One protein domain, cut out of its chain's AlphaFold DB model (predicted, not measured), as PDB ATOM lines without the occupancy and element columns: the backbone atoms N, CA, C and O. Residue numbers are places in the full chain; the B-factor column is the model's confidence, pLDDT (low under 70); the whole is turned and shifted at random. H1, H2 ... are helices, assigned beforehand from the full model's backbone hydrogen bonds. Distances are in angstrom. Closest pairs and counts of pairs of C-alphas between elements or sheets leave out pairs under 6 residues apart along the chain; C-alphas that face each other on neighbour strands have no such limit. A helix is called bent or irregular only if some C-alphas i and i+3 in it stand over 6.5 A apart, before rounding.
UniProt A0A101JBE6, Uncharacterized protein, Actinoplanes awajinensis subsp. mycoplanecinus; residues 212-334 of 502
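AT A GLANCE: This is residues 212 to 334 of the 502 residues of an uncharacterized protein of Actinoplanes awajinensis subsp. mycoplanecinus (UniProt A0A101JBE6). Four helices, H7, H2, H5 and H4, lie side by side in a zigzag row, each running opposite ways to the next, with H2 nearest the middle of the whole. H3 packs slantwise on one side of the row, over H2 and H4, short H6 packs on H5 on the other side, and H1 packs on H7 at the far end from H4. The printed part has 123 residues with seven named helices, H1 to H7 in order along the chain, and no named strand; the class is all helix. It is compact, with a radius of gyration of the C-alphas of 13.6 A and spans of 40 by 31 by 22 A.

IN THESE COORDINATES: H1, residues 213 to 220, begins at C-alpha 213 at (62.594, 127.560, 75.895). H2, residues 224 to 241, is 26.2 A long and irregular: C-alphas 225 and 228 are 7.1 A apart. H3 is residues 248 to 258, 15.4 A, and H4 is residues 267 to 277, 15.1 A. H5, residues 282 to 296, 20.8 A long, begins at C-alpha 282 at (90.755, 137.959, 84.398). H6 is the four residues 300 to 303. H7, residues 313 to 333, is the longest at 30.5 A and ends at C-alpha 333 at (64.370, 118.888, 98.769).

HOW THE PARTS SIT: H2, H3 and H5 form a bundle, each touching the other two. H2 and H3 are a helical hairpin at a shallow tilt of 29 degrees; their closest C-alphas, of Ala 232 and Leu 257, are 5.1 A apart. H2 touches H5 with residues 231 to 239 alone, at a shallow tilt of 21 degrees, opposite ways, closest at the C-alphas of Ala 235 and Val 291, 5.1 A. H3 and H5 only just touch, with 3 pairs of C-alphas within 8 A, closest at Ile 253 and Ala 295, 6.9 A. H5 is the hub, touching four helices. H4 and H5 are a helical hairpin at 7 degrees, a shallow tilt, closest at the C-alphas of His 275 and Met 285, 5.6 A. H3 touches H4 at a steep tilt of 46 degrees, closest at the C-alphas of Val 249 and Gln 270, 6.2 A. The C-alphas of Ala 294 in H5 and Arg 303 in H6, the closest of the two, are 4.2 A apart. H7 touches H2 at a shallow tilt of 20 degrees, opposite ways, closest at the C-alphas of Met 224 and Ala 329, 5.4 A. H7 touches H1 with residues 318 to 325 alone, closest at the C-alphas of Leu 219 and Cys 325, 6.5 A. H6 and H7 only just touch, with 3 pairs of C-alphas within 8 A, closest at Ser 301 and Leu 327, 7.6 A. H5 and H7 are apart. Every O i to N i+4 pair is within hydrogen-bond range in H1, H3, H4, H5 and H7, and 12 of 14 in H2; H6 is too short for such a pair.

THE WHOLE: The C-alphas of Gly 280 and Arg 332, the two farthest apart, are 41.1 A apart. The printed part has no cut, and no link is long. The mean pLDDT of the printed part is 93.9, and no printed residue is under 70.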
ATOM      1  N   HIS A 212      63.507 132.204  76.367       97.44
ATOM      2  CA  HIS A 212      64.312 131.057  75.976       97.44
ATOM      3  C   HIS A 212      63.656 129.734  76.449       97.44
ATOM      4  O   HIS A 212      63.443 129.554  77.655       97.44
ATOM      5  N   PRO A 213      63.381 128.754  75.554       98.00
ATOM      6  CA  PRO A 213      62.594 127.560  75.895       98.00
ATOM      7  C   PRO A 213      63.175 126.716  77.032       98.00
ATOM      8  O   PRO A 213      62.447 126.060  77.780       98.00
ATOM      9  N   PHE A 214      64.503 126.702  77.168       97.75
ATOM     10  CA  PHE A 214      65.151 126.040  78.296       97.75
ATOM     11  C   PHE A 214      64.839 126.757  79.618       97.75
ATOM     12  O   PHE A 214      64.437 126.111  80.581       97.75
ATOM     13  N   VAL A 215      64.935 128.087  79.648       97.88
ATOM     14  CA  VAL A 215      64.736 128.896  80.859       97.88
ATOM     15  C   VAL A 215      63.282 128.821  81.320       97.88
ATOM     16  O   VAL A 215      63.036 128.561  82.496       97.88
ATOM     17  N   GLN A 216      62.314 128.920  80.402       98.12
ATOM     18  CA  GLN A 216      60.892 128.752  80.729       98.12
ATOM     19  C   GLN A 216      60.593 127.390  81.368       98.12
ATOM     20  O   GLN A 216      59.838 127.300  82.337       98.12
ATOM     21  N   ARG A 217      61.223 126.320  80.870       97.94
ATOM     22  CA  ARG A 217      61.082 124.972  81.438       97.94
ATOM     23  C   ARG A 217      61.632 124.892  82.861       97.94
ATOM     24  O   ARG A 217      60.991 124.297  83.723       97.94
ATOM     25  N   MET A 218      62.797 125.492  83.105       98.12
ATOM     26  CA  MET A 218      63.431 125.515  84.428       98.12
ATOM     27  C   MET A 218      62.645 126.368  85.428       98.12
ATOM     28  O   MET A 218      62.549 126.002  86.597       98.12
ATOM     29  N   LEU A 219      62.038 127.467  84.974       97.50
ATOM     30  CA  LEU A 219      61.119 128.284  85.769       97.50
ATOM     31  C   LEU A 219      59.834 127.529  86.132       97.50
ATOM     32  O   LEU A 219      59.366 127.623  87.264       97.50
ATOM     33  N   ALA A 220      59.276 126.764  85.191       97.44
ATOM     34  CA  ALA A 220      58.066 125.978  85.415       97.44
ATOM     35  C   ALA A 220      58.298 124.764  86.335       97.44
ATOM     36  O   ALA A 220      57.373 124.336  87.025       97.44
ATOM     37  N   SER A 221      59.513 124.204  86.351       96.62
ATOM     38  CA  SER A 221      59.850 123.005  87.129       96.62
ATOM     39  C   SER A 221      61.260 123.078  87.749       96.62
ATOM     40  O   SER A 221      62.179 122.383  87.301       96.62
ATOM     41  N   PRO A 222      61.469 123.909  88.790       96.44
ATOM     42  CA  PRO A 222      62.747 124.001  89.490       96.44
ATOM     43  C   PRO A 222      62.910 122.816  90.457       96.44
ATOM     44  O   PRO A 222      62.635 122.928  91.652       96.44
ATOM     45  N   THR A 223      63.303 121.655  89.931       96.62
ATOM     46  CA  THR A 223      63.479 120.400  90.684       96.62
ATOM     47  C   THR A 223      64.939 119.952  90.700       96.62
ATOM     48  O   THR A 223      65.723 120.330  89.829       96.62
ATOM     49  N   MET A 224      65.305 119.104  91.669       95.38
ATOM     50  CA  MET A 224      66.672 118.574  91.785       95.38
ATOM     51  C   MET A 224      67.098 117.736  90.575       95.38
ATOM     52  O   MET A 224      68.269 117.737  90.213       95.38
ATOM     53  N   GLU A 225      66.150 117.080  89.902       95.62
ATOM     54  CA  GLU A 225      66.392 116.351  88.649       95.62
ATOM     55  C   GLU A 225      66.887 117.276  87.525       95.62
ATOM     56  O   GLU A 225      67.716 116.878  86.711       95.62
ATOM     57  N   ASN A 226      66.429 118.530  87.509       96.12
ATOM     58  CA  ASN A 226      66.773 119.502  86.476       96.12
ATOM     59  C   ASN A 226      68.075 120.272  86.763       96.12
ATOM     60  O   ASN A 226      68.610 120.920  85.863       96.12
ATOM     61  N   VAL A 227      68.613 120.206  87.986       95.19
ATOM     62  CA  VAL A 227      69.819 120.950  88.396       95.19
ATOM     63  C   VAL A 227      71.041 120.676  87.502       95.19
ATOM     64  O   VAL A 227      71.688 121.650  87.109       95.19
ATOM     65  N   PRO A 228      71.370 119.422  87.120       93.88
ATOM     66  CA  PRO A 228      72.484 119.162  86.203       93.88
ATOM     67  C   PRO A 228      72.336 119.893  84.864       93.88
ATOM     68  O   PRO A 228      73.290 120.501  84.386       93.88
ATOM     69  N   ALA A 229      71.125 119.921  84.301       95.94
ATOM     70  CA  ALA A 229      70.856 120.630  83.056       95.94
ATOM     71  C   ALA A 229      70.980 122.155  83.223       95.94
ATOM     72  O   ALA A 229      71.502 122.828  82.337       95.94
ATOM     73  N   MET A 230      70.529 122.718  84.356       97.00
ATOM     74  CA  MET A 230      70.696 124.149  84.658       97.00
ATOM     75  C   MET A 230      72.178 124.537  84.727       97.00
ATOM     76  O   MET A 230      72.565 125.568  84.178       97.00
ATOM     77  N   ALA A 231      73.000 123.705  85.378       95.69
ATOM     78  CA  ALA A 231      74.441 123.912  85.482       95.69
ATOM     79  C   ALA A 231      75.124 123.824  84.107       95.69
ATOM     80  O   ALA A 231      75.922 124.698  83.777       95.69
ATOM     81  N   ALA A 232      74.752 122.837  83.283       96.31
ATOM     82  CA  ALA A 232      75.246 122.683  81.914       96.31
ATOM     83  C   ALA A 232      74.941 123.920  81.054       96.31
ATOM     84  O   ALA A 232      75.837 124.506  80.447       96.31
ATOM     85  N   PHE A 233      73.681 124.369  81.061       97.69
ATOM     86  CA  PHE A 233      73.263 125.538  80.292       97.69
ATOM     87  C   PHE A 233      73.975 126.810  80.760       97.69
ATOM     88  O   PHE A 233      74.473 127.571  79.937       97.69
ATOM     89  N   ARG A 234      74.088 127.028  82.079       96.12
ATOM     90  CA  ARG A 234      74.829 128.171  82.631       96.12
ATOM     91  C   ARG A 234      76.308 128.136  82.233       96.12
ATOM     92  O   ARG A 234      76.835 129.166  81.826       96.12
ATOM     93  N   ALA A 235      76.969 126.982  82.337       96.75
ATOM     94  CA  ALA A 235      78.370 126.829  81.945       96.75
ATOM     95  C   ALA A 235      78.582 127.170  80.462       96.75
ATOM     96  O   ALA A 235      79.549 127.845  80.120       96.75
ATOM     97  N   ARG A 236      77.637 126.781  79.596       97.75
ATOM     98  CA  ARG A 236      77.646 127.159  78.181       97.75
ATOM     99  C   ARG A 236      77.513 128.673  77.989       97.75
ATOM    100  O   ARG A 236      78.322 129.242  77.268       97.75
ATOM    101  N   LEU A 237      76.559 129.330  78.664       96.00
ATOM    102  CA  LEU A 237      76.409 130.794  78.590       96.00
ATOM    103  C   LEU A 237      77.715 131.520  78.944       96.00
ATOM    104  O   LEU A 237      78.080 132.480  78.273       96.00
ATOM    105  N   ILE A 238      78.412 131.047  79.979       95.62
ATOM    106  CA  ILE A 238      79.692 131.605  80.433       95.62
ATOM    107  C   ILE A 238      80.795 131.369  79.397       95.62
ATOM    108  O   ILE A 238      81.512 132.304  79.054       95.62
ATOM    109  N   ALA A 239      80.919 130.147  78.871       97.00
ATOM    110  CA  ALA A 239      81.924 129.826  77.858       97.00
ATOM    111  C   ALA A 239      81.725 130.638  76.567       97.00
ATOM    112  O   ALA A 239      82.698 131.143  76.013       97.00
ATOM    113  N   GLU A 240      80.479 130.807  76.115       97.00
ATOM    114  CA  GLU A 240      80.145 131.606  74.931       97.00
ATOM    115  C   GLU A 240      80.370 133.112  75.147       97.00
ATOM    116  O   GLU A 240      80.788 133.807  74.221       97.00
ATOM    117  N   ASP A 241      80.058 133.641  76.336       95.00
ATOM    118  CA  ASP A 241      80.281 135.054  76.681       95.00
ATOM    119  C   ASP A 241      81.778 135.379  76.795       95.00
ATOM    120  O   ASP A 241      82.209 136.437  76.352       95.00
ATOM    121  N   ALA A 242      82.580 134.432  77.292       95.62
ATOM    122  CA  ALA A 242      84.034 134.552  77.379       95.62
ATOM    123  C   ALA A 242      84.777 134.175  76.078       95.62
ATOM    124  O   ALA A 242      86.005 134.223  76.046       95.62
ATOM    125  N   HIS A 243      84.065 133.770  75.018       97.00
ATOM    126  CA  HIS A 243      84.641 133.271  73.758       97.00
ATOM    127  C   HIS A 243      85.595 132.070  73.922       97.00
ATOM    128  O   HIS A 243      86.576 131.924  73.187       97.00
ATOM    129  N   LEU A 244      85.310 131.198  74.891       97.62
ATOM    130  CA  LEU A 244      86.063 129.972  75.169       97.62
ATOM    131  C   LEU A 244      85.311 128.705  74.728       97.62
ATOM    132  O   LEU A 244      85.797 127.594  74.920       97.62
ATOM    133  N   ASP A 245      84.143 128.840  74.108       96.81
ATOM    134  CA  ASP A 245      83.290 127.738  73.646       96.81
ATOM    135  C   ASP A 245      83.950 126.835  72.582       96.81
ATOM    136  O   ASP A 245      83.516 125.704  72.380       96.81
ATOM    137  N   GLY A 246      85.041 127.287  71.954       97.44
ATOM    138  CA  GLY A 246      85.873 126.478  71.054       97.44
ATOM    139  C   GLY A 246      87.037 125.725  71.720       97.44
ATOM    140  O   GLY A 246      87.714 124.947  71.045       97.44
ATOM    141  N   GLU A 247      87.316 125.946  73.011       98.31
ATOM    142  CA  GLU A 247      88.428 125.289  73.709       98.31
ATOM    143  C   GLU A 247      88.125 123.793  73.928       98.31
ATOM    144  O   GLU A 247      87.131 123.466  74.583       98.31
ATOM    145  N   PRO A 248      88.975 122.853  73.456       98.25
ATOM    146  CA  PRO A 248      88.650 121.421  73.454       98.25
ATOM    147  C   PRO A 248      88.264 120.847  74.822       98.25
ATOM    148  O   PRO A 248      87.380 119.998  74.914       98.25
ATOM    149  N   VAL A 249      88.908 121.324  75.893       98.38
ATOM    150  CA  VAL A 249      88.592 120.900  77.262       98.38
ATOM    151  C   VAL A 249      87.202 121.364  77.700       98.38
ATOM    152  O   VAL A 249      86.489 120.597  78.344       98.38
ATOM    153  N   LEU A 250      86.787 122.581  77.333       98.00
ATOM    154  CA  LEU A 250      85.465 123.102  77.677       98.00
ATOM    155  C   LEU A 250      84.382 122.427  76.845       98.00
ATOM    156  O   LEU A 250      83.372 122.029  77.416       98.00
ATOM    157  N   VAL A 251      84.622 122.192  75.551       98.25
ATOM    158  CA  VAL A 251      83.714 121.411  74.693       98.25
ATOM    159  C   VAL A 251      83.441 120.036  75.311       98.25
ATOM    160  O   VAL A 251      82.286 119.682  75.533       98.25
ATOM    161  N   ALA A 252      84.488 119.297  75.690       98.00
ATOM    162  CA  ALA A 252      84.339 117.971  76.293       98.00
ATOM    163  C   ALA A 252      83.588 117.994  77.641       98.00
ATOM    164  O   ALA A 252      82.856 117.055  77.970       98.00
ATOM    165  N   ILE A 253      83.770 119.053  78.437       97.69
ATOM    166  CA  ILE A 253      83.041 119.245  79.697       97.69
ATOM    167  C   ILE A 253      81.566 119.544  79.432       97.69
ATOM    168  O   ILE A 253      80.709 118.912  80.050       97.69
ATOM    169  N   LEU A 254      81.267 120.478  78.529       97.00
ATOM    170  CA  LEU A 254      79.901 120.883  78.200       97.00
ATOM    171  C   LEU A 254      79.109 119.709  77.616       97.00
ATOM    172  O   LEU A 254      78.018 119.432  78.102       97.00
ATOM    173  N   GLU A 255      79.695 118.944  76.691       97.38
ATOM    174  CA  GLU A 255      79.083 117.717  76.157       97.38
ATOM    175  C   GLU A 255      78.750 116.710  77.268       97.38
ATOM    176  O   GLU A 255      77.661 116.140  77.302       97.38
ATOM    177  N   ALA A 256      79.667 116.493  78.218       96.94
ATOM    178  CA  ALA A 256      79.406 115.595  79.338       96.94
ATOM    179  C   ALA A 256      78.260 116.103  80.229       96.94
ATOM    180  O   ALA A 256      77.389 115.314  80.597       96.94
ATOM    181  N   LEU A 257      78.239 117.400  80.549       95.12
ATOM    182  CA  LEU A 257      77.203 118.007  81.387       95.12
ATOM    183  C   LEU A 257      75.824 117.988  80.719       95.12
ATOM    184  O   LEU A 257      74.825 117.707  81.381       95.12
ATOM    185  N   GLU A 258      75.763 118.241  79.416       94.00
ATOM    186  CA  GLU A 258      74.526 118.229  78.628       94.00
ATOM    187  C   GLU A 258      73.930 116.827  78.498       94.00
ATOM    188  O   GLU A 258      72.710 116.668  78.558       94.00
ATOM    189  N   ASP A 259      74.785 115.808  78.427       94.75
ATOM    190  CA  ASP A 259      74.386 114.401  78.483       94.75
ATOM    191  C   ASP A 259      74.012 113.931  79.903       94.75
ATOM    192  O   ASP A 259      73.691 112.756  80.111       94.75
ATOM    193  N   GLY A 260      74.100 114.805  80.912       91.75
ATOM    194  CA  GLY A 260      73.867 114.458  82.315       91.75
ATOM    195  C   GLY A 260      74.927 113.516  82.900       91.75
ATOM    196  O   GLY A 260      74.673 112.823  83.888       91.75
ATOM    197  N   ARG A 261      76.116 113.454  82.293       95.06
ATOM    198  CA  ARG A 261      77.245 112.623  82.726       95.06
ATOM    199  C   ARG A 261      78.234 113.457  83.541       95.06
ATOM    200  O   ARG A 261      78.403 114.653  83.331       95.06
ATOM    201  N   ARG A 262      78.953 112.806  84.461       94.19
ATOM    202  CA  ARG A 262      80.112 113.438  85.108       94.19
ATOM    203  C   ARG A 262      81.244 113.582  84.078       94.19
ATOM    204  O   ARG A 262      81.565 112.579  83.431       94.19
ATOM    205  N   PRO A 263      81.860 114.770  83.928       96.56
ATOM    206  CA  PRO A 263      83.041 114.930  83.086       96.56
ATOM    207  C   PRO A 263      84.190 114.025  83.546       96.56
ATOM    208  O   PRO A 263      84.319 113.715  84.735       96.56
ATOM    209  N   ALA A 264      85.029 113.594  82.602       97.12
ATOM    210  CA  ALA A 264      86.152 112.710  82.895       97.12
ATOM    211  C   ALA A 264      87.152 113.399  83.856       97.12
ATOM    212  O   ALA A 264      87.479 114.573  83.638       97.12
ATOM    213  N   PRO A 265      87.650 112.726  84.916       95.81
ATOM    214  CA  PRO A 265      88.535 113.345  85.908       95.81
ATOM    215  C   PRO A 265      89.804 113.972  85.318       95.81
ATOM    216  O   PRO A 265      90.320 114.953  85.852       95.81
ATOM    217  N   GLU A 266      90.295 113.430  84.203       97.25
ATOM    218  CA  GLU A 266      91.500 113.873  83.500       97.25
ATOM    219  C   GLU A 266      91.346 115.291  82.924       97.25
ATOM    220  O   GLU A 266      92.333 116.022  82.810       97.25
ATOM    221  N   LEU A 267      90.111 115.728  82.644       97.44
ATOM    222  CA  LEU A 267      89.818 117.078  82.149       97.44
ATOM    223  C   LEU A 267      90.177 118.164  83.175       97.44
ATOM    224  O   LEU A 267      90.425 119.302  82.790       97.44
ATOM    225  N   ARG A 268      90.309 117.829  84.470       96.94
ATOM    226  CA  ARG A 268      90.796 118.773  85.494       96.94
ATOM    227  C   ARG A 268      92.232 119.224  85.245       96.94
ATOM    228  O   ARG A 268      92.580 120.357  85.559       96.94
ATOM    229  N   ALA A 269      93.088 118.345  84.719       96.62
ATOM    230  CA  ALA A 269      94.456 118.729  84.375       96.62
ATOM    231  C   ALA A 269      94.456 119.718  83.201       96.62
ATOM    232  O   ALA A 269      95.062 120.777  83.304       96.62
ATOM    233  N   GLN A 270      93.673 119.424  82.163       98.06
ATOM    234  CA  GLN A 270      93.536 120.282  80.983       98.06
ATOM    235  C   GLN A 270      92.882 121.636  81.308       98.06
ATOM    236  O   GLN A 270      93.257 122.653  80.736       98.06
ATOM    237  N   LEU A 271      91.935 121.680  82.254       97.12
ATOM    238  CA  LEU A 271      91.361 122.939  82.736       97.12
ATOM    239  C   LEU A 271      92.388 123.805  83.457       97.12
ATOM    240  O   LEU A 271      92.366 125.018  83.286       97.12
ATOM    241  N   ARG A 272      93.279 123.204  84.258       97.00
ATOM    242  CA  ARG A 272      94.372 123.946  84.901       97.00
ATOM    243  C   ARG A 272      95.327 124.520  83.861       97.00
ATOM    244  O   ARG A 272      95.663 125.690  83.949       97.00
ATOM    245  N   GLU A 273      95.673 123.743  82.836       97.75
ATOM    246  CA  GLU A 273      96.478 124.239  81.712       97.75
ATOM    247  C   GLU A 273      95.774 125.382  80.960       97.75
ATOM    248  O   GLU A 273      96.410 126.367  80.589       97.75
ATOM    249  N   LEU A 274      94.455 125.292  80.741       97.88
ATOM    250  CA  LEU A 274      93.679 126.392  80.163       97.88
ATOM    251  C   LEU A 274      93.676 127.624  81.081       97.88
ATOM    252  O   LEU A 274      93.926 128.721  80.595       97.88
ATOM    253  N   HIS A 275      93.450 127.449  82.385       96.75
ATOM    254  CA  HIS A 275      93.480 128.528  83.381       96.75
ATOM    255  C   HIS A 275      94.829 129.265  83.389       96.75
ATOM    256  O   HIS A 275      94.869 130.495  83.327       96.75
ATOM    257  N   GLU A 276      95.935 128.519  83.351       96.44
ATOM    258  CA  GLU A 276      97.293 129.065  83.244       96.44
ATOM    259  C   GLU A 276      97.494 129.853  81.938       96.44
ATOM    260  O   GLU A 276      98.060 130.948  81.953       96.44
ATOM    261  N   ARG A 277      96.978 129.352  80.804       97.56
ATOM    262  CA  ARG A 277      97.041 130.071  79.516       97.56
ATOM    263  C   ARG A 277      96.290 131.398  79.544       97.56
ATOM    264  O   ARG A 277      96.761 132.361  78.941       97.56
ATOM    265  N   VAL A 278      95.149 131.456  80.229       96.38
ATOM    266  CA  VAL A 278      94.308 132.662  80.301       96.38
ATOM    267  C   VAL A 278      94.613 133.534  81.517       96.38
ATOM    268  O   VAL A 278      93.897 134.490  81.758       96.38
ATOM    269  N   THR A 279      95.693 133.286  82.267       91.38
ATOM    270  CA  THR A 279      96.007 134.039  83.501       91.38
ATOM    271  C   THR A 279      96.214 135.554  83.285       91.38
ATOM    272  O   THR A 279      96.117 136.344  84.220       91.38
ATOM    273  N   GLY A 280      96.476 135.990  82.048       88.94
ATOM    274  CA  GLY A 280      96.527 137.412  81.677       88.94
ATOM    275  C   GLY A 280      95.162 138.060  81.403       88.94
ATOM    276  O   GLY A 280      95.098 139.274  81.222       88.94
ATOM    277  N   ASP A 281      94.094 137.268  81.362       92.56
ATOM    278  CA  ASP A 281      92.716 137.679  81.126       92.56
ATOM    279  C   ASP A 281      91.843 137.250  82.312       92.56
ATOM    280  O   ASP A 281      91.421 136.098  82.433       92.56
ATOM    281  N   LEU A 282      91.553 138.205  83.196       86.81
ATOM    282  CA  LEU A 282      90.755 137.959  84.398       86.81
ATOM    283  C   LEU A 282      89.360 137.398  84.069       86.81
ATOM    284  O   LEU A 282      88.827 136.593  84.832       86.81
ATOM    285  N   GLN A 283      88.774 137.788  82.932       88.19
ATOM    286  CA  GLN A 283      87.468 137.280  82.518       88.19
ATOM    287  C   GLN A 283      87.563 135.814  82.104       88.19
ATOM    288  O   GLN A 283      86.816 134.988  82.630       88.19
ATOM    289  N   GLY A 284      88.527 135.468  81.250       94.69
ATOM    290  CA  GLY A 284      88.817 134.082  80.896       94.69
ATOM    291  C   GLY A 284      89.114 133.210  82.120       94.69
ATOM    292  O   GLY A 284      88.567 132.115  82.239       94.69
ATOM    293  N   MET A 285      89.910 133.699  83.079       95.19
ATOM    294  CA  MET A 285      90.189 132.978  84.331       95.19
ATOM    295  C   MET A 285      88.914 132.652  85.110       95.19
ATOM    296  O   MET A 285      88.711 131.499  85.500       95.19
ATOM    297  N   ASN A 286      88.060 133.653  85.327       91.06
ATOM    298  CA  ASN A 286      86.828 133.490  86.090       91.06
ATOM    299  C   ASN A 286      85.828 132.587  85.350       91.06
ATOM    300  O   ASN A 286      85.155 131.774  85.979       91.06
ATOM    301  N   ALA A 287      85.774 132.664  84.015       95.62
ATOM    302  CA  ALA A 287      84.948 131.778  83.199       95.62
ATOM    303  C   ALA A 287      85.377 130.311  83.355       95.62
ATOM    304  O   ALA A 287      84.544 129.435  83.589       95.62
ATOM    305  N   VAL A 288      86.685 130.042  83.289       96.94
ATOM    306  CA  VAL A 288      87.244 128.696  83.487       96.94
ATOM    307  C   VAL A 288      86.944 128.170  84.893       96.94
ATOM    308  O   VAL A 288      86.586 127.001  85.041       96.94
ATOM    309  N   GLN A 289      87.044 129.019  85.920       94.50
ATOM    310  CA  GLN A 289      86.703 128.658  87.299       94.50
ATOM    311  C   GLN A 289      85.217 128.319  87.463       94.50
ATOM    312  O   GLN A 289      84.900 127.278  88.036       94.50
ATOM    313  N   ASP A 290      84.313 129.128  86.909       93.38
ATOM    314  CA  ASP A 290      82.870 128.887  87.003       93.38
ATOM    315  C   ASP A 290      82.448 127.611  86.252       93.38
ATOM    316  O   ASP A 290      81.637 126.830  86.758       93.38
ATOM    317  N   VAL A 291      83.028 127.342  85.072       96.31
ATOM    318  CA  VAL A 291      82.786 126.079  84.349       96.31
ATOM    319  C   VAL A 291      83.341 124.888  85.137       96.31
ATOM    320  O   VAL A 291      82.683 123.849  85.232       96.31
ATOM    321  N   ALA A 292      84.516 125.028  85.758       95.69
ATOM    322  CA  ALA A 292      85.077 123.994  86.621       95.69
ATOM    323  C   ALA A 292      84.184 123.719  87.844       95.69
ATOM    324  O   ALA A 292      83.962 122.554  88.186       95.69
ATOM    325  N   ALA A 293      83.638 124.761  88.473       94.00
ATOM    326  CA  ALA A 293      82.734 124.639  89.612       94.00
ATOM    327  C   ALA A 293      81.447 123.893  89.226       94.00
ATOM    328  O   ALA A 293      81.063 122.936  89.904       94.00
ATOM    329  N   ALA A 294      80.840 124.249  88.087       94.50
ATOM    330  CA  ALA A 294      79.677 123.552  87.538       94.50
ATOM    331  C   ALA A 294      79.965 122.067  87.239       94.50
ATOM    332  O   ALA A 294      79.114 121.207  87.470       94.50
ATOM    333  N   ALA A 295      81.170 121.763  86.750       95.19
ATOM    334  CA  ALA A 295      81.580 120.429  86.330       95.19
ATOM    335  C   ALA A 295      81.974 119.487  87.475       95.19
ATOM    336  O   ALA A 295      81.726 118.279  87.402       95.19
ATOM    337  N   PHE A 296      82.632 120.015  88.507       95.44
ATOM    338  CA  PHE A 296      83.376 119.195  89.462       95.44
ATOM    339  C   PHE A 296      83.010 119.406  90.928       95.44
ATOM    340  O   PHE A 296      83.458 118.587  91.733       95.44
ATOM    341  N   SER A 297      82.228 120.431  91.284       92.06
ATOM    342  CA  SER A 297      81.796 120.596  92.675       92.06
ATOM    343  C   SER A 297      80.676 119.615  93.036       92.06
ATOM    344  O   SER A 297      79.812 119.282  92.217       92.06
ATOM    345  N   GLU A 298      80.694 119.123  94.271       90.81
ATOM    346  CA  GLU A 298      79.580 118.371  94.857       90.81
ATOM    347  C   GLU A 298      78.601 119.290  95.595       90.81
ATOM    348  O   GLU A 298      77.422 118.951  95.691       90.81
ATOM    349  N   ASP A 299      79.065 120.466  96.021       91.31
ATOM    350  CA  ASP A 299      78.259 121.487  96.675       91.31
ATOM    351  C   ASP A 299      77.471 122.302  95.638       91.31
ATOM    352  O   ASP A 299      77.996 122.752  94.614       91.31
ATOM    353  N   LEU A 300      76.170 122.465  95.878       90.31
ATOM    354  CA  LEU A 300      75.297 123.174  94.951       90.31
ATOM    355  C   LEU A 300      75.561 124.684  94.929       90.31
ATOM    356  O   LEU A 300      75.480 125.293  93.860       90.31
ATOM    357  N   SER A 301      75.859 125.279  96.083       84.12
ATOM    358  CA  SER A 301      76.210 126.693  96.184       84.12
ATOM    359  C   SER A 301      77.445 126.978  95.336       84.12
ATOM    360  O   SER A 301      77.423 127.903  94.527       84.12
ATOM    361  N   ASP A 302      78.454 126.109  95.411       87.81
ATOM    362  CA  ASP A 302      79.672 126.226  94.607       87.81
ATOM    363  C   ASP A 302      79.393 126.081  93.105       87.81
ATOM    364  O   ASP A 302      79.873 126.893  92.315       87.81
ATOM    365  N   ARG A 303      78.566 125.108  92.683       90.19
ATOM    366  CA  ARG A 303      78.197 124.917  91.257       90.19
ATOM    367  C   ARG A 303      77.572 126.154  90.617       90.19
ATOM    368  O   ARG A 303      77.675 126.350  89.404       90.19
ATOM    369  N   PHE A 304      76.881 126.955  91.421       89.25
ATOM    370  CA  PHE A 304      76.233 128.191  90.992       89.25
ATOM    371  C   PHE A 304      76.882 129.441  91.593       89.25
ATOM    372  O   PHE A 304      76.291 130.523  91.537       89.25
ATOM    373  N   SER A 305      78.088 129.316  92.142       79.75
ATOM    374  CA  SER A 305      78.912 130.470  92.473       79.75
ATOM    375  C   SER A 305      79.341 131.157  91.173       79.75
ATOM    376  O   SER A 305      79.467 130.521  90.119       79.75
ATOM    377  N   THR A 306      79.437 132.483  91.223       72.50
ATOM    378  CA  THR A 306      79.780 133.324  90.072       72.50
ATOM    379  C   THR A 306      81.012 134.146  90.413       72.50
ATOM    380  O   THR A 306      80.889 135.182  91.068       72.50
ATOM    381  N   ALA A 307      82.183 133.712  89.960       70.38
ATOM    382  CA  ALA A 307      83.332 134.600  89.823       70.38
ATOM    383  C   ALA A 307      83.256 135.375  88.494       70.38
ATOM    384  O   ALA A 307      83.790 136.482  88.379       70.38
ATOM    385  N   TYR A 308      82.589 134.816  87.477       77.12
ATOM    386  CA  TYR A 308      82.465 135.435  86.163       77.12
ATOM    387  C   TYR A 308      81.282 136.411  86.083       77.12
ATOM    388  O   TYR A 308      80.129 136.044  86.325       77.12
ATOM    389  N   ALA A 309      81.565 137.654  85.689       82.88
ATOM    390  CA  ALA A 309      80.554 138.661  85.388       82.88
ATOM    391  C   ALA A 309      80.189 138.597  83.897       82.88
ATOM    392  O   ALA A 309      80.916 139.136  83.062       82.88
ATOM    393  N   ILE A 310      79.068 137.936  83.580       84.06
ATOM    394  CA  ILE A 310      78.542 137.838  82.210       84.06
ATOM    395  C   ILE A 310      78.257 139.242  81.671       84.06
ATOM    396  O   ILE A 310      77.511 140.002  82.296       84.06
ATOM    397  N   GLN A 311      78.857 139.575  80.527       81.00
ATOM    398  CA  GLN A 311      78.752 140.902  79.921       81.00
ATOM    399  C   GLN A 311      77.428 141.098  79.184       81.00
ATOM    400  O   GLN A 311      76.849 142.185  79.240       81.00
ATOM    401  N   ASP A 312      76.935 140.057  78.514       89.44
ATOM    402  CA  ASP A 312      75.627 140.092  77.870       89.44
ATOM    403  C   ASP A 312      74.492 140.105  78.912       89.44
ATOM    404  O   ASP A 312      74.365 139.207  79.749       89.44
ATOM    405  N   SER A 313      73.645 141.137  78.867       83.88
ATOM    406  CA  SER A 313      72.580 141.338  79.856       83.88
ATOM    407  C   SER A 313      71.535 140.225  79.851       83.88
ATOM    408  O   SER A 313      71.020 139.866  80.913       83.88
ATOM    409  N   ASP A 314      71.234 139.659  78.681       89.19
ATOM    410  CA  ASP A 314      70.231 138.608  78.548       89.19
ATOM    411  C   ASP A 314      70.772 137.301  79.131       89.19
ATOM    412  O   ASP A 314      70.116 136.676  79.968       89.19
ATOM    413  N   ARG A 315      72.002 136.923  78.771       92.56
ATOM    414  CA  ARG A 315      72.689 135.751  79.336       92.56
ATOM    415  C   ARG A 315      72.903 135.891  80.840       92.56
ATOM    416  O   ARG A 315      72.721 134.918  81.575       92.56
ATOM    417  N   SER A 316      73.236 137.091  81.311       88.12
ATOM    418  CA  SER A 316      73.393 137.391  82.735       88.12
ATOM    419  C   SER A 316      72.088 137.142  83.494       88.12
ATOM    420  O   SER A 316      72.063 136.381  84.467       88.12
ATOM    421  N   LEU A 317      70.967 137.667  82.987       88.25
ATOM    422  CA  LEU A 317      69.652 137.416  83.569       88.25
ATOM    423  C   LEU A 317      69.287 135.924  83.553       88.25
ATOM    424  O   LEU A 317      68.827 135.395  84.567       88.25
ATOM    425  N   GLN A 318      69.517 135.221  82.441       94.38
ATOM    426  CA  GLN A 318      69.260 133.781  82.353       94.38
ATOM    427  C   GLN A 318      70.072 132.991  83.390       94.38
ATOM    428  O   GLN A 318      69.513 132.147  84.091       94.38
ATOM    429  N   ALA A 319      71.365 133.283  83.541       92.50
ATOM    430  CA  ALA A 319      72.228 132.630  84.521       92.50
ATOM    431  C   ALA A 319      71.762 132.873  85.967       92.50
ATOM    432  O   ALA A 319      71.722 131.930  86.764       92.50
ATOM    433  N   VAL A 320      71.349 134.104  86.296       91.00
ATOM    434  CA  VAL A 320      70.780 134.452  87.611       91.00
ATOM    435  C   VAL A 320      69.505 133.654  87.885       91.00
ATOM    436  O   VAL A 320      69.370 133.061  88.958       91.00
ATOM    437  N   VAL A 321      68.588 133.580  86.918       95.25
ATOM    438  CA  VAL A 321      67.338 132.819  87.060       95.25
ATOM    439  C   VAL A 321      67.612 131.329  87.267       95.25
ATOM    440  O   VAL A 321      67.030 130.717  88.162       95.25
ATOM    441  N   LEU A 322      68.533 130.742  86.501       96.19
ATOM    442  CA  LEU A 322      68.899 129.329  86.641       96.19
ATOM    443  C   LEU A 322      69.513 129.026  88.010       96.19
ATOM    444  O   LEU A 322      69.134 128.038  88.641       96.19
ATOM    445  N   ARG A 323      70.386 129.907  88.512       94.62
ATOM    446  CA  ARG A 323      70.906 129.826  89.884       94.62
ATOM    447  C   ARG A 323      69.777 129.848  90.912       94.62
ATOM    448  O   ARG A 323      69.743 129.002  91.803       94.62
ATOM    449  N   ARG A 324      68.823 130.775  90.787       94.94
ATOM    450  CA  ARG A 324      67.682 130.868  91.713       94.94
ATOM    451  C   ARG A 324      66.763 129.647  91.636       94.94
ATOM    452  O   ARG A 324      66.298 129.184  92.677       94.94
ATOM    453  N   CYS A 325      66.548 129.084  90.446       97.00
ATOM    454  CA  CYS A 325      65.832 127.819  90.273       97.00
ATOM    455  C   CYS A 325      66.537 126.665  90.991       97.00
ATOM    456  O   CYS A 325      65.879 125.945  91.741       97.00
ATOM    457  N   ALA A 326      67.854 126.520  90.827       95.69
ATOM    458  CA  ALA A 326      68.624 125.467  91.486       95.69
ATOM    459  C   ALA A 326      68.574 125.590  93.020       95.69
ATOM    460  O   ALA A 326      68.227 124.631  93.704       95.69
ATOM    461  N   LEU A 327      68.798 126.790  93.563       92.50
ATOM    462  CA  LEU A 327      68.703 127.046  95.008       92.50
ATOM    463  C   LEU A 327      67.270 126.903  95.553       92.50
ATOM    464  O   LEU A 327      67.064 126.640  96.738       92.50
ATOM    465  N   SER A 328      66.243 127.116  94.725       94.31
ATOM    466  CA  SER A 328      64.852 126.833  95.105       94.31
ATOM    467  C   SER A 328      64.573 125.331  95.140       94.31
ATOM    468  O   SER A 328      63.893 124.874  96.056       94.31
ATOM    469  N   ALA A 329      65.097 124.575  94.173       95.19
ATOM    470  CA  ALA A 329      64.964 123.124  94.114       95.19
ATOM    471  C   ALA A 329      65.577 122.455  95.352       95.19
ATOM    472  O   ALA A 329      64.934 121.617  95.984       95.19
ATOM    473  N   ASP A 330      66.775 122.896  95.726       94.00
ATOM    474  CA  ASP A 330      67.520 122.386  96.873       94.00
ATOM    475  C   ASP A 330      66.778 122.606  98.185       94.00
ATOM    476  O   ASP A 330      66.458 121.646  98.884       94.00
ATOM    477  N   ARG A 331      66.343 123.847  98.439       90.75
ATOM    478  CA  ARG A 331      65.549 124.198  99.626       90.75
ATOM    479  C   ARG A 331      64.249 123.405  99.757       90.75
ATOM    480  O   ARG A 331      63.816 123.154 100.874       90.75
ATOM    481  N   ARG A 332      63.610 123.022  98.646       91.88
ATOM    482  CA  ARG A 332      62.398 122.175  98.671       91.88
ATOM    483  C   ARG A 332      62.706 120.701  98.908       91.88
ATOM    484  O   ARG A 332      61.816 119.968  99.326       91.88
ATOM    485  N   SER A 333      63.915 120.264  98.569       91.38
ATOM    486  CA  SER A 333      64.370 118.888  98.769       91.38
ATOM    487  C   SER A 333      64.970 118.662 100.154       91.38
ATOM    488  O   SER A 333      64.917 117.541 100.663       91.38
ATOM    489  N   ALA A 334      65.502 119.722 100.769       87.25
ATOM    490  CA  ALA A 334      66.004 119.685 102.126       87.25
ATOM    491  C   ALA A 334      64.873 119.270 103.084       87.25
ATOM    492  O   ALA A 334      63.746 119.770 102.964       87.25
TER     493      ALA A 334